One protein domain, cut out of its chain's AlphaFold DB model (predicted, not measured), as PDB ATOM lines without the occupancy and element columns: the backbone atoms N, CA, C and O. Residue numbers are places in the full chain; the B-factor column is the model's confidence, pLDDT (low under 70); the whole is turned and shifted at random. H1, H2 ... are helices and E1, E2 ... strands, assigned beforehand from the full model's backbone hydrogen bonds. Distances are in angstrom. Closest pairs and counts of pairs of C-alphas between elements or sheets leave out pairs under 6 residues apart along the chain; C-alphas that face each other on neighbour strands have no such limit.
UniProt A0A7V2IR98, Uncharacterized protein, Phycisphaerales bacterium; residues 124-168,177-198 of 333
ATOM      1  N   ASP A 124     144.311  96.166 231.536       98.25
ATOM      2  CA  ASP A 124     142.870  96.042 231.737       98.25
ATOM      3  C   ASP A 124     142.494  96.605 233.112       98.25
ATOM      4  O   ASP A 124     142.920  96.112 234.159       98.25
ATOM      5  N   PHE A 125     141.745  97.702 233.085       98.38
ATOM      6  CA  PHE A 125     141.300  98.426 234.260       98.38
ATOM      7  C   PHE A 125     139.920  99.003 233.994       98.38
ATOM      8  O   PHE A 125     139.692  99.679 232.989       98.38
ATOM      9  N   SER A 126     139.018  98.781 234.938       97.88
ATOM     10  CA  SER A 126     137.703  99.403 234.956       97.88
ATOM     11  C   SER A 126     137.319  99.758 236.382       97.88
ATOM     12  O   SER A 126     137.806  99.172 237.352       97.88
ATOM     13  N   TYR A 127     136.431 100.733 236.511       97.38
ATOM     14  CA  TYR A 127     135.833 101.103 237.780       97.38
ATOM     15  C   TYR A 127     134.356 101.393 237.586       97.38
ATOM     16  O   TYR A 127     133.907 101.738 236.493       97.38
ATOM     17  N   ARG A 128     133.596 101.241 238.664       96.06
ATOM     18  CA  ARG A 128     132.182 101.592 238.694       96.06
ATOM     19  C   ARG A 128     131.812 102.154 240.051       96.06
ATOM     20  O   ARG A 128     132.288 101.675 241.082       96.06
ATOM     21  N   PHE A 129     130.960 103.165 240.031       94.88
ATOM     22  CA  PHE A 129     130.307 103.671 241.224       94.88
ATOM     23  C   PHE A 129     129.065 102.825 241.516       94.88
ATOM     24  O   PHE A 129     128.306 102.490 240.608       94.88
ATOM     25  N   GLU A 130     128.868 102.474 242.779       93.44
ATOM     26  CA  GLU A 130     127.704 101.738 243.256       93.44
ATOM     27  C   GLU A 130     127.356 102.174 244.685       93.44
ATOM     28  O   GLU A 130     128.136 102.830 245.373       93.44
ATOM     29  N   SER A 131     126.156 101.830 245.139       92.25
ATOM     30  CA  SER A 131     125.730 102.070 246.515       92.25
ATOM     31  C   SER A 131     125.180 100.775 247.090       92.25
ATOM     32  O   SER A 131     124.366 100.107 246.449       92.25
ATOM     33  N   SER A 132     125.645 100.395 248.280       90.69
ATOM     34  CA  SER A 132     125.182  99.200 248.991       90.69
ATOM     35  C   SER A 132     124.665  99.562 250.380       90.69
ATOM     36  O   SER A 132     124.979 100.620 250.925       90.69
ATOM     37  N   ARG A 133     123.868  98.669 250.981       88.00
ATOM     38  CA  ARG A 133     123.338  98.877 252.340       88.00
ATOM     39  C   ARG A 133     124.434  98.915 253.405       88.00
ATOM     40  O   ARG A 133     124.285  99.626 254.389       88.00
ATOM     41  N   GLU A 134     125.497  98.138 253.219       86.56
ATOM     42  CA  GLU A 134     126.569  97.985 254.209       86.56
ATOM     43  C   GLU A 134     127.626  99.088 254.101       86.56
ATOM     44  O   GLU A 134     128.154  99.542 255.112       86.56
ATOM     45  N   GLU A 135     127.938  99.527 252.880       83.94
ATOM     46  CA  GLU A 135     129.083 100.407 252.621       83.94
ATOM     47  C   GLU A 135     128.677 101.811 252.162       83.94
ATOM     48  O   GLU A 135     129.531 102.693 252.083       83.94
ATOM     49  N   GLY A 136     127.388 102.025 251.876       90.56
ATOM     50  CA  GLY A 136     126.888 103.265 251.294       90.56
ATOM     51  C   GLY A 136     127.431 103.498 249.877       90.56
ATOM     52  O   GLY A 136     127.806 102.539 249.195       90.56
ATOM     53  N   PRO A 137     127.474 104.759 249.417       92.88
ATOM     54  CA  PRO A 137     128.090 105.151 248.151       92.88
ATOM     55  C   PRO A 137     129.596 104.855 248.094       92.88
ATOM     56  O   PRO A 137     130.391 105.418 248.851       92.88
ATOM     57  N   HIS A 138     130.023 104.010 247.161       93.88
ATOM     58  CA  HIS A 138     131.426 103.634 247.010       93.88
ATOM     59  C   HIS A 138     131.790 103.325 245.557       93.88
ATOM     60  O   HIS A 138     130.949 103.204 244.670       93.88
ATOM     61  N   THR A 139     133.090 103.202 245.307       95.81
ATOM     62  CA  THR A 139     133.618 102.804 244.003       95.81
ATOM     63  C   THR A 139     134.268 101.436 244.121       95.81
ATOM     64  O   THR A 139     134.962 101.150 245.100       95.81
ATOM     65  N   ARG A 140     134.060 100.593 243.110       97.00
ATOM     66  CA  ARG A 140     134.793  99.339 242.934       97.00
ATOM     67  C   ARG A 140     135.655  99.389 241.692       97.00
ATOM     68  O   ARG A 140     135.279 100.027 240.711       97.00
ATOM     69  N   ILE A 141     136.776  98.679 241.731       98.12
ATOM     70  CA  ILE A 141     137.705  98.539 240.611       98.12
ATOM     71  C   ILE A 141     137.931  97.075 240.252       98.12
ATOM     72  O   ILE A 141     137.868  96.190 241.108       98.12
ATOM     73  N   CYS A 142     138.251  96.845 238.984       98.44
ATOM     74  CA  CYS A 142     138.855  95.616 238.496       98.44
ATOM     75  C   CYS A 142     140.173  95.974 237.804       98.44
ATOM     76  O   CYS A 142     140.215  96.936 237.037       98.44
ATOM     77  N   VAL A 143     141.234  95.220 238.083       98.38
ATOM     78  CA  VAL A 143     142.554  95.376 237.458       98.38
ATOM     79  C   VAL A 143     143.059  93.990 237.073       98.38
ATOM     80  O   VAL A 143     143.286  93.153 237.949       98.38
ATOM     81  N   THR A 144     143.265  93.757 235.780       98.25
ATOM     82  CA  THR A 144     143.879  92.525 235.276       98.25
ATOM     83  C   THR A 144     145.237  92.852 234.669       98.25
ATOM     84  O   THR A 144     145.375  93.697 233.785       98.25
ATOM     85  N   THR A 145     146.255  92.160 235.157       96.94
ATOM     86  CA  THR A 145     147.654  92.298 234.750       96.94
ATOM     87  C   THR A 145     148.232  90.914 234.451       96.94
ATOM     88  O   THR A 145     147.605  89.917 234.818       96.94
ATOM     89  N   PRO A 146     149.400  90.791 233.795       96.31
ATOM     90  CA  PRO A 146     149.955  89.474 233.499       96.31
ATOM     91  C   PRO A 146     150.299  88.654 234.754       96.31
ATOM     92  O   PRO A 146     150.262  87.428 234.685       96.31
ATOM     93  N   GLN A 147     150.607  89.291 235.893       96.50
ATOM     94  CA  GLN A 147     150.985  88.596 237.127       96.50
ATOM     95  C   GLN A 147     149.854  88.523 238.162       96.50
ATOM     96  O   GLN A 147     149.972  87.762 239.122       96.50
ATOM     97  N   SER A 148     148.791  89.324 238.019       96.44
ATOM     98  CA  SER A 148     147.763  89.483 239.063       96.44
ATOM     99  C   SER A 148     146.380  89.775 238.483       96.44
ATOM    100  O   SER A 148     146.250  90.466 237.466       96.44
ATOM    101  N   ARG A 149     145.332  89.324 239.177       97.62
ATOM    102  CA  ARG A 149     143.935  89.619 238.834       97.62
ATOM    103  C   ARG A 149     143.172  90.067 240.074       97.62
ATOM    104  O   ARG A 149     142.968  89.290 241.001       97.62
ATOM    105  N   PHE A 150     142.741  91.321 240.065       97.75
ATOM    106  CA  PHE A 150     141.987  91.950 241.139       97.75
ATOM    107  C   PHE A 150     140.566  92.234 240.660       97.75
ATOM    108  O   PHE A 150     140.374  93.009 239.723       97.75
ATOM    109  N   GLU A 151     139.566  91.631 241.299       97.06
ATOM    110  CA  GLU A 151     138.165  91.761 240.895       97.06
ATOM    111  C   GLU A 151     137.327  92.406 241.994       97.06
ATOM    112  O   GLU A 151     137.398  92.014 243.157       97.06
ATOM    113  N   HIS A 152     136.508  93.386 241.606       95.38
ATOM    114  CA  HIS A 152     135.523  94.043 242.470       95.38
ATOM    115  C   HIS A 152     136.097  94.587 243.786       95.38
ATOM    116  O   HIS A 152     135.401  94.617 244.807       95.38
ATOM    117  N   LEU A 153     137.348  95.056 243.758       96.62
ATOM    118  CA  LEU A 153     137.991  95.630 244.932       96.62
ATOM    119  C   LEU A 153     137.358  96.966 245.273       96.62
ATOM    120  O   LEU A 153     137.187  97.822 244.406       96.62
ATOM    121  N   ARG A 154     137.044  97.159 246.551       95.19
ATOM    122  CA  ARG A 154     136.543  98.436 247.039       95.19
ATOM    123  C   ARG A 154     137.673  99.460 247.083       95.19
ATOM    124  O   ARG A 154     138.744  99.199 247.627       95.19
ATOM    125  N   VAL A 155     137.397 100.651 246.561       96.06
ATOM    126  CA  VAL A 155     138.274 101.810 246.715       96.06
ATOM    127  C   VAL A 155     138.126 102.336 248.150       96.06
ATOM    128  O   VAL A 155     137.006 102.620 248.578       96.06
ATOM    129  N   PRO A 156     139.227 102.456 248.913       93.62
ATOM    130  CA  PRO A 156     139.188 102.821 250.332       93.62
ATOM    131  C   PRO A 156     138.904 104.311 250.576       93.62
ATOM    132  O   PRO A 156     138.579 104.700 251.695       93.62
ATOM    133  N   LEU A 157     139.041 105.144 249.544       93.56
ATOM    134  CA  LEU A 157     138.893 106.595 249.604       93.56
ATOM    135  C   LEU A 157     137.786 107.057 248.638       93.56
ATOM    136  O   LEU A 157     137.654 106.476 247.559       93.56
ATOM    137  N   PRO A 158     137.001 108.086 248.992       92.75
ATOM    138  CA  PRO A 158     135.940 108.600 248.129       92.75
ATOM    139  C   PRO A 158     136.498 109.325 246.894       92.75
ATOM    140  O   PRO A 158     137.570 109.931 246.932       92.75
ATOM    141  N   GLY A 159     135.715 109.307 245.816       92.44
ATOM    142  CA  GLY A 159     135.988 110.019 244.575       92.44
ATOM    143  C   GLY A 159     136.561 109.141 243.464       92.44
ATOM    144  O   GLY A 159     137.459 108.325 243.659       92.44
ATOM    145  N   GLU A 160     136.081 109.380 242.245       93.62
ATOM    146  CA  GLU A 160     136.494 108.671 241.029       93.62
ATOM    147  C   GLU A 160     138.014 108.695 240.792       93.62
ATOM    148  O   GLU A 160     138.627 107.690 240.431       93.62
ATOM    149  N   HIS A 161     138.651 109.832 241.072       94.19
ATOM    150  CA  HIS A 161     140.098 109.989 240.957       94.19
ATOM    151  C   HIS A 161     140.877 109.009 241.853       94.19
ATOM    152  O   HIS A 161     141.984 108.606 241.496       94.19
ATOM    153  N   GLN A 162     140.301 108.563 242.976       96.06
ATOM    154  CA  GLN A 162     140.929 107.555 243.830       96.06
ATOM    155  C   GLN A 162     140.853 106.155 243.229       96.06
ATOM    156  O   GLN A 162     141.789 105.378 243.402       96.06
ATOM    157  N   ALA A 163     139.807 105.836 242.463       96.88
ATOM    158  CA  ALA A 163     139.738 104.580 241.720       96.88
ATOM    159  C   ALA A 163     140.870 104.487 240.689       96.88
ATOM    160  O   ALA A 163     141.559 103.470 240.605       96.88
ATOM    161  N   ILE A 164     141.107 105.587 239.969       97.44
ATOM    162  CA  ILE A 164     142.201 105.731 239.004       97.44
ATOM    163  C   ILE A 164     143.567 105.577 239.700       97.44
ATOM    164  O   ILE A 164     144.418 104.820 239.228       97.44
ATOM    165  N   ASN A 165     143.759 106.220 240.857       97.56
ATOM    166  CA  ASN A 165     144.982 106.081 241.656       97.56
ATOM    167  C   ASN A 165     145.207 104.641 242.147       97.56
ATOM    168  O   ASN A 165     146.335 104.152 242.120       97.56
ATOM    169  N   CYS A 166     144.146 103.942 242.562       97.88
ATOM    170  CA  CYS A 166     144.236 102.543 242.982       97.88
ATOM    171  C   CYS A 166     144.612 101.628 241.810       97.88
ATOM    172  O   CYS A 166     145.480 100.770 241.963       97.88
ATOM    173  N   GLY A 167     144.013 101.843 240.634       98.06
ATOM    174  CA  GLY A 167     144.376 101.128 239.410       98.06
ATOM    175  C   GLY A 167     145.854 101.303 239.057       98.06
ATOM    176  O   GLY A 167     146.546 100.318 238.798       98.06
ATOM    177  N   LEU A 168     146.362 102.537 239.133       98.56
ATOM    178  CA  LEU A 168     147.781 102.840 238.933       98.56
ATOM    179  C   LEU A 168     148.675 102.121 239.954       98.56
ATOM    180  O   LEU A 168     149.647 101.481 239.563       98.56
ATOM    181  N   LYS A 177     156.454  92.767 240.692       97.50
ATOM    182  CA  LYS A 177     156.401  91.297 240.582       97.50
ATOM    183  C   LYS A 177     157.167  90.778 239.371       97.50
ATOM    184  O   LYS A 177     157.909  89.807 239.487       97.50
ATOM    185  N   ALA A 178     157.027  91.437 238.221       96.81
ATOM    186  CA  ALA A 178     157.751  91.081 237.003       96.81
ATOM    187  C   ALA A 178     159.281  91.193 237.157       96.81
ATOM    188  O   ALA A 178     160.016  90.479 236.482       96.81
ATOM    189  N   LEU A 179     159.755  92.053 238.065       96.06
ATOM    190  CA  LEU A 179     161.168  92.189 238.432       96.06
ATOM    191  C   LEU A 179     161.622  91.178 239.505       96.06
ATOM    192  O   LEU A 179     162.771  91.226 239.934       96.06
ATOM    193  N   GLY A 180     160.748  90.263 239.936       96.38
ATOM    194  CA  GLY A 180     161.064  89.201 240.893       96.38
ATOM    195  C   GLY A 180     160.754  89.528 242.356       96.38
ATOM    196  O   GLY A 180     161.062  88.716 243.228       96.38
ATOM    197  N   TYR A 181     160.130  90.673 242.657       96.31
ATOM    198  CA  TYR A 181     159.705  90.973 244.025       96.31
ATOM    199  C   TYR A 181     158.535  90.072 244.443       96.31
ATOM    200  O   TYR A 181     157.513  89.984 243.759       96.31
ATOM    201  N   ALA A 182     158.663  89.431 245.607       95.44
ATOM    202  CA  ALA A 182     157.629  88.569 246.170       95.44
ATOM    203  C   ALA A 182     156.491  89.403 246.788       95.44
ATOM    204  O   ALA A 182     156.517  89.746 247.971       95.44
ATOM    205  N   ILE A 183     155.485  89.732 245.978       95.69
ATOM    206  CA  ILE A 183     154.298  90.490 246.395       95.69
ATOM    207  C   ILE A 183     153.079  89.566 246.351       95.69
ATOM    208  O   ILE A 183     152.759  88.989 245.314       95.69
ATOM    209  N   ASP A 184     152.395  89.431 247.484       96.50
ATOM    210  CA  ASP A 184     151.194  88.606 247.627       96.50
ATOM    211  C   ASP A 184     149.923  89.432 247.369       96.50
ATOM    212  O   ASP A 184     149.762  90.522 247.927       96.50
ATOM    213  N   ASP A 185     149.010  88.912 246.546       97.38
ATOM    214  CA  ASP A 185     147.788  89.630 246.163       97.38
ATOM    215  C   ASP A 185     146.816  89.817 247.323       97.38
ATOM    216  O   ASP A 185     146.212  90.882 247.452       97.38
ATOM    217  N   HIS A 186     146.697  88.841 248.222       97.00
ATOM    218  CA  HIS A 186     145.846  88.987 249.400       97.00
ATOM    219  C   HIS A 186     146.386  90.064 250.348       97.00
ATOM    220  O   HIS A 186     145.611  90.855 250.897       97.00
ATOM    221  N   LYS A 187     147.712  90.157 250.506       96.94
ATOM    222  CA  LYS A 187     148.358  91.244 251.250       96.94
ATOM    223  C   LYS A 187     148.186  92.586 250.549       96.94
ATOM    224  O   LYS A 187     147.927  93.566 251.244       96.94
ATOM    225  N   ALA A 188     148.269  92.643 249.220       96.75
ATOM    226  CA  ALA A 188     148.005  93.865 248.458       96.75
ATOM    227  C   ALA A 188     146.562  94.357 248.670       96.75
ATOM    228  O   ALA A 188     146.357  95.527 248.992       96.75
ATOM    229  N   ILE A 189     145.574  93.458 248.606       97.56
ATOM    230  CA  ILE A 189     144.160  93.761 248.885       97.56
ATOM    231  C   ILE A 189     143.976  94.243 250.330       97.56
ATOM    232  O   ILE A 189     143.353  95.275 250.575       97.56
ATOM    233  N   SER A 190     144.552  93.528 251.304       96.69
ATOM    234  CA  SER A 190     144.485  93.919 252.719       96.69
ATOM    235  C   SER A 190     145.140  95.279 252.970       96.69
ATOM    236  O   SER A 190     144.629  96.073 253.760       96.69
ATOM    237  N   GLY A 191     146.259  95.554 252.298       96.25
ATOM    238  CA  GLY A 191     146.949  96.838 252.336       96.25
ATOM    239  C   GLY A 191     146.082  97.955 251.772       96.25
ATOM    240  O   GLY A 191     145.901  98.970 252.442       96.25
ATOM    241  N   LEU A 192     145.473  97.734 250.603       96.19
ATOM    242  CA  LEU A 192     144.575  98.690 249.962       96.19
ATOM    243  C   LEU A 192     143.399  99.059 250.875       96.19
ATOM    244  O   LEU A 192     143.150 100.237 251.102       96.19
ATOM    245  N   HIS A 193     142.731  98.078 251.489       94.56
ATOM    246  CA  HIS A 193     141.612  98.338 252.407       94.56
ATOM    247  C   HIS A 193     141.994  99.159 253.652       94.56
ATOM    248  O   HIS A 193     141.126  99.767 254.276       94.56
ATOM    249  N   LYS A 194     143.276  99.178 254.038       95.44
ATOM    250  CA  LYS A 194     143.772  99.927 255.203       95.44
ATOM    251  C   LYS A 194     144.218 101.348 254.865       95.44
ATOM    252  O   LYS A 194     144.553 102.094 255.786       95.44
ATOM    253  N   VAL A 195     144.250 101.721 253.584       95.44
ATOM    254  CA  VAL A 195     144.716 103.041 253.154       95.44
ATOM    255  C   VAL A 195     143.845 104.129 253.776       95.44
ATOM    256  O   VAL A 195     142.624 104.137 253.651       95.44
ATOM    257  N   LYS A 196     144.511 105.078 254.429       91.69
ATOM    258  CA  LYS A 196     143.938 106.337 254.899       91.69
ATOM    259  C   LYS A 196     144.826 107.454 254.390       91.69
ATOM    260  O   LYS A 196     146.047 107.342 254.473       91.69
ATOM    261  N   LEU A 197     144.220 108.526 253.894       91.69
ATOM    262  CA  LEU A 197     144.960 109.664 253.370       91.69
ATOM    263  C   LEU A 197     144.478 110.942 254.050       91.69
ATOM    264  O   LEU A 197     143.315 111.322 253.942       91.69
ATOM    265  N   LEU A 198     145.380 111.567 254.803       92.81
ATOM    266  CA  LEU A 198     145.075 112.772 255.568       92.81
ATOM    267  C   LEU A 198     144.790 113.938 254.616       92.81
ATOM    268  O   LEU A 198     145.496 114.129 253.627       92.81
TER     269      LEU A 198
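This is residues 124 to 168 and 177 to 198 of the 333 residues of an uncharacterized protein of Phycisphaerales bacterium (UniProt A0A7V2IR98). What is the main picture? A three-stranded antiparallel sheet, order E1 - E2 - E3, has helix H1 packed along one face over E1 and E2, while helix H2 packs at the E3 edge. What is it built of? The printed part has 67 residues, with three named strands and then two named helices along the chain, E1 E2 E3 H1 H2, a mixed class. How is it shaped? It is compact, with a radius of gyration of the C-alphas of 12.5 A, and elongated, spanning 39 by 25 by 20 A.

Where are the strands? E1 is residues 124 to 132, 24.9 A long, from C-alpha 124 at (142.870, 96.042, 231.737), and bends by 51 degrees at residue 129. E2 is residues 136 to 144, 25.7 A, and E3 residues 149 to 154, 14.1 A. Where are the helices? H1 is residues 160 to 168, 12.9 A, and H2 residues 185 to 193, 12.4 A, ending at C-alpha 193 at (141.612, 98.338, 252.407).

How do the strands pair? E1, E2 and E3 form a meander, each strand the antiparallel neighbour of the one before. N 128 and O 140 are 2.9 A apart across E1 and E2, and N 141 and O 153 are 2.8 A apart across E2 and E3, within hydrogen-bond range. Where do the helices sit? H1 is on the sheet at a height of 8.5 A, its closest C-alphas to E2 being those of Gly 167 and Val 143, 6.3 A. H2 is on the sheet too, its closest C-alphas to E3 being those of His 193 and Arg 154, 7.4 A. How do H1 and H2 stand? They are close but not clearly touching, the C-alphas of Cys 166 and Leu 192 being 8.0 A apart, at a shallow tilt of 27 degrees, opposite ways. Are their backbones well formed? In H1 and H2 every O i to N i+4 pair is within hydrogen-bond range.

How large is it? The two C-alphas farthest apart, those of Arg 133 and Leu 179, are 40.9 A apart. Is there a cut? Residues 169 to 176 are not printed, in the link across the cut from H1 to H2, and C-alphas 168 and 177 are 14.5 A apart. Is any link long, or confidence low? Of the links that are printed whole, E1 to E2, E2 to E3 and E3 to H1 are tight, and no printed residue is under 70 in pLDDT.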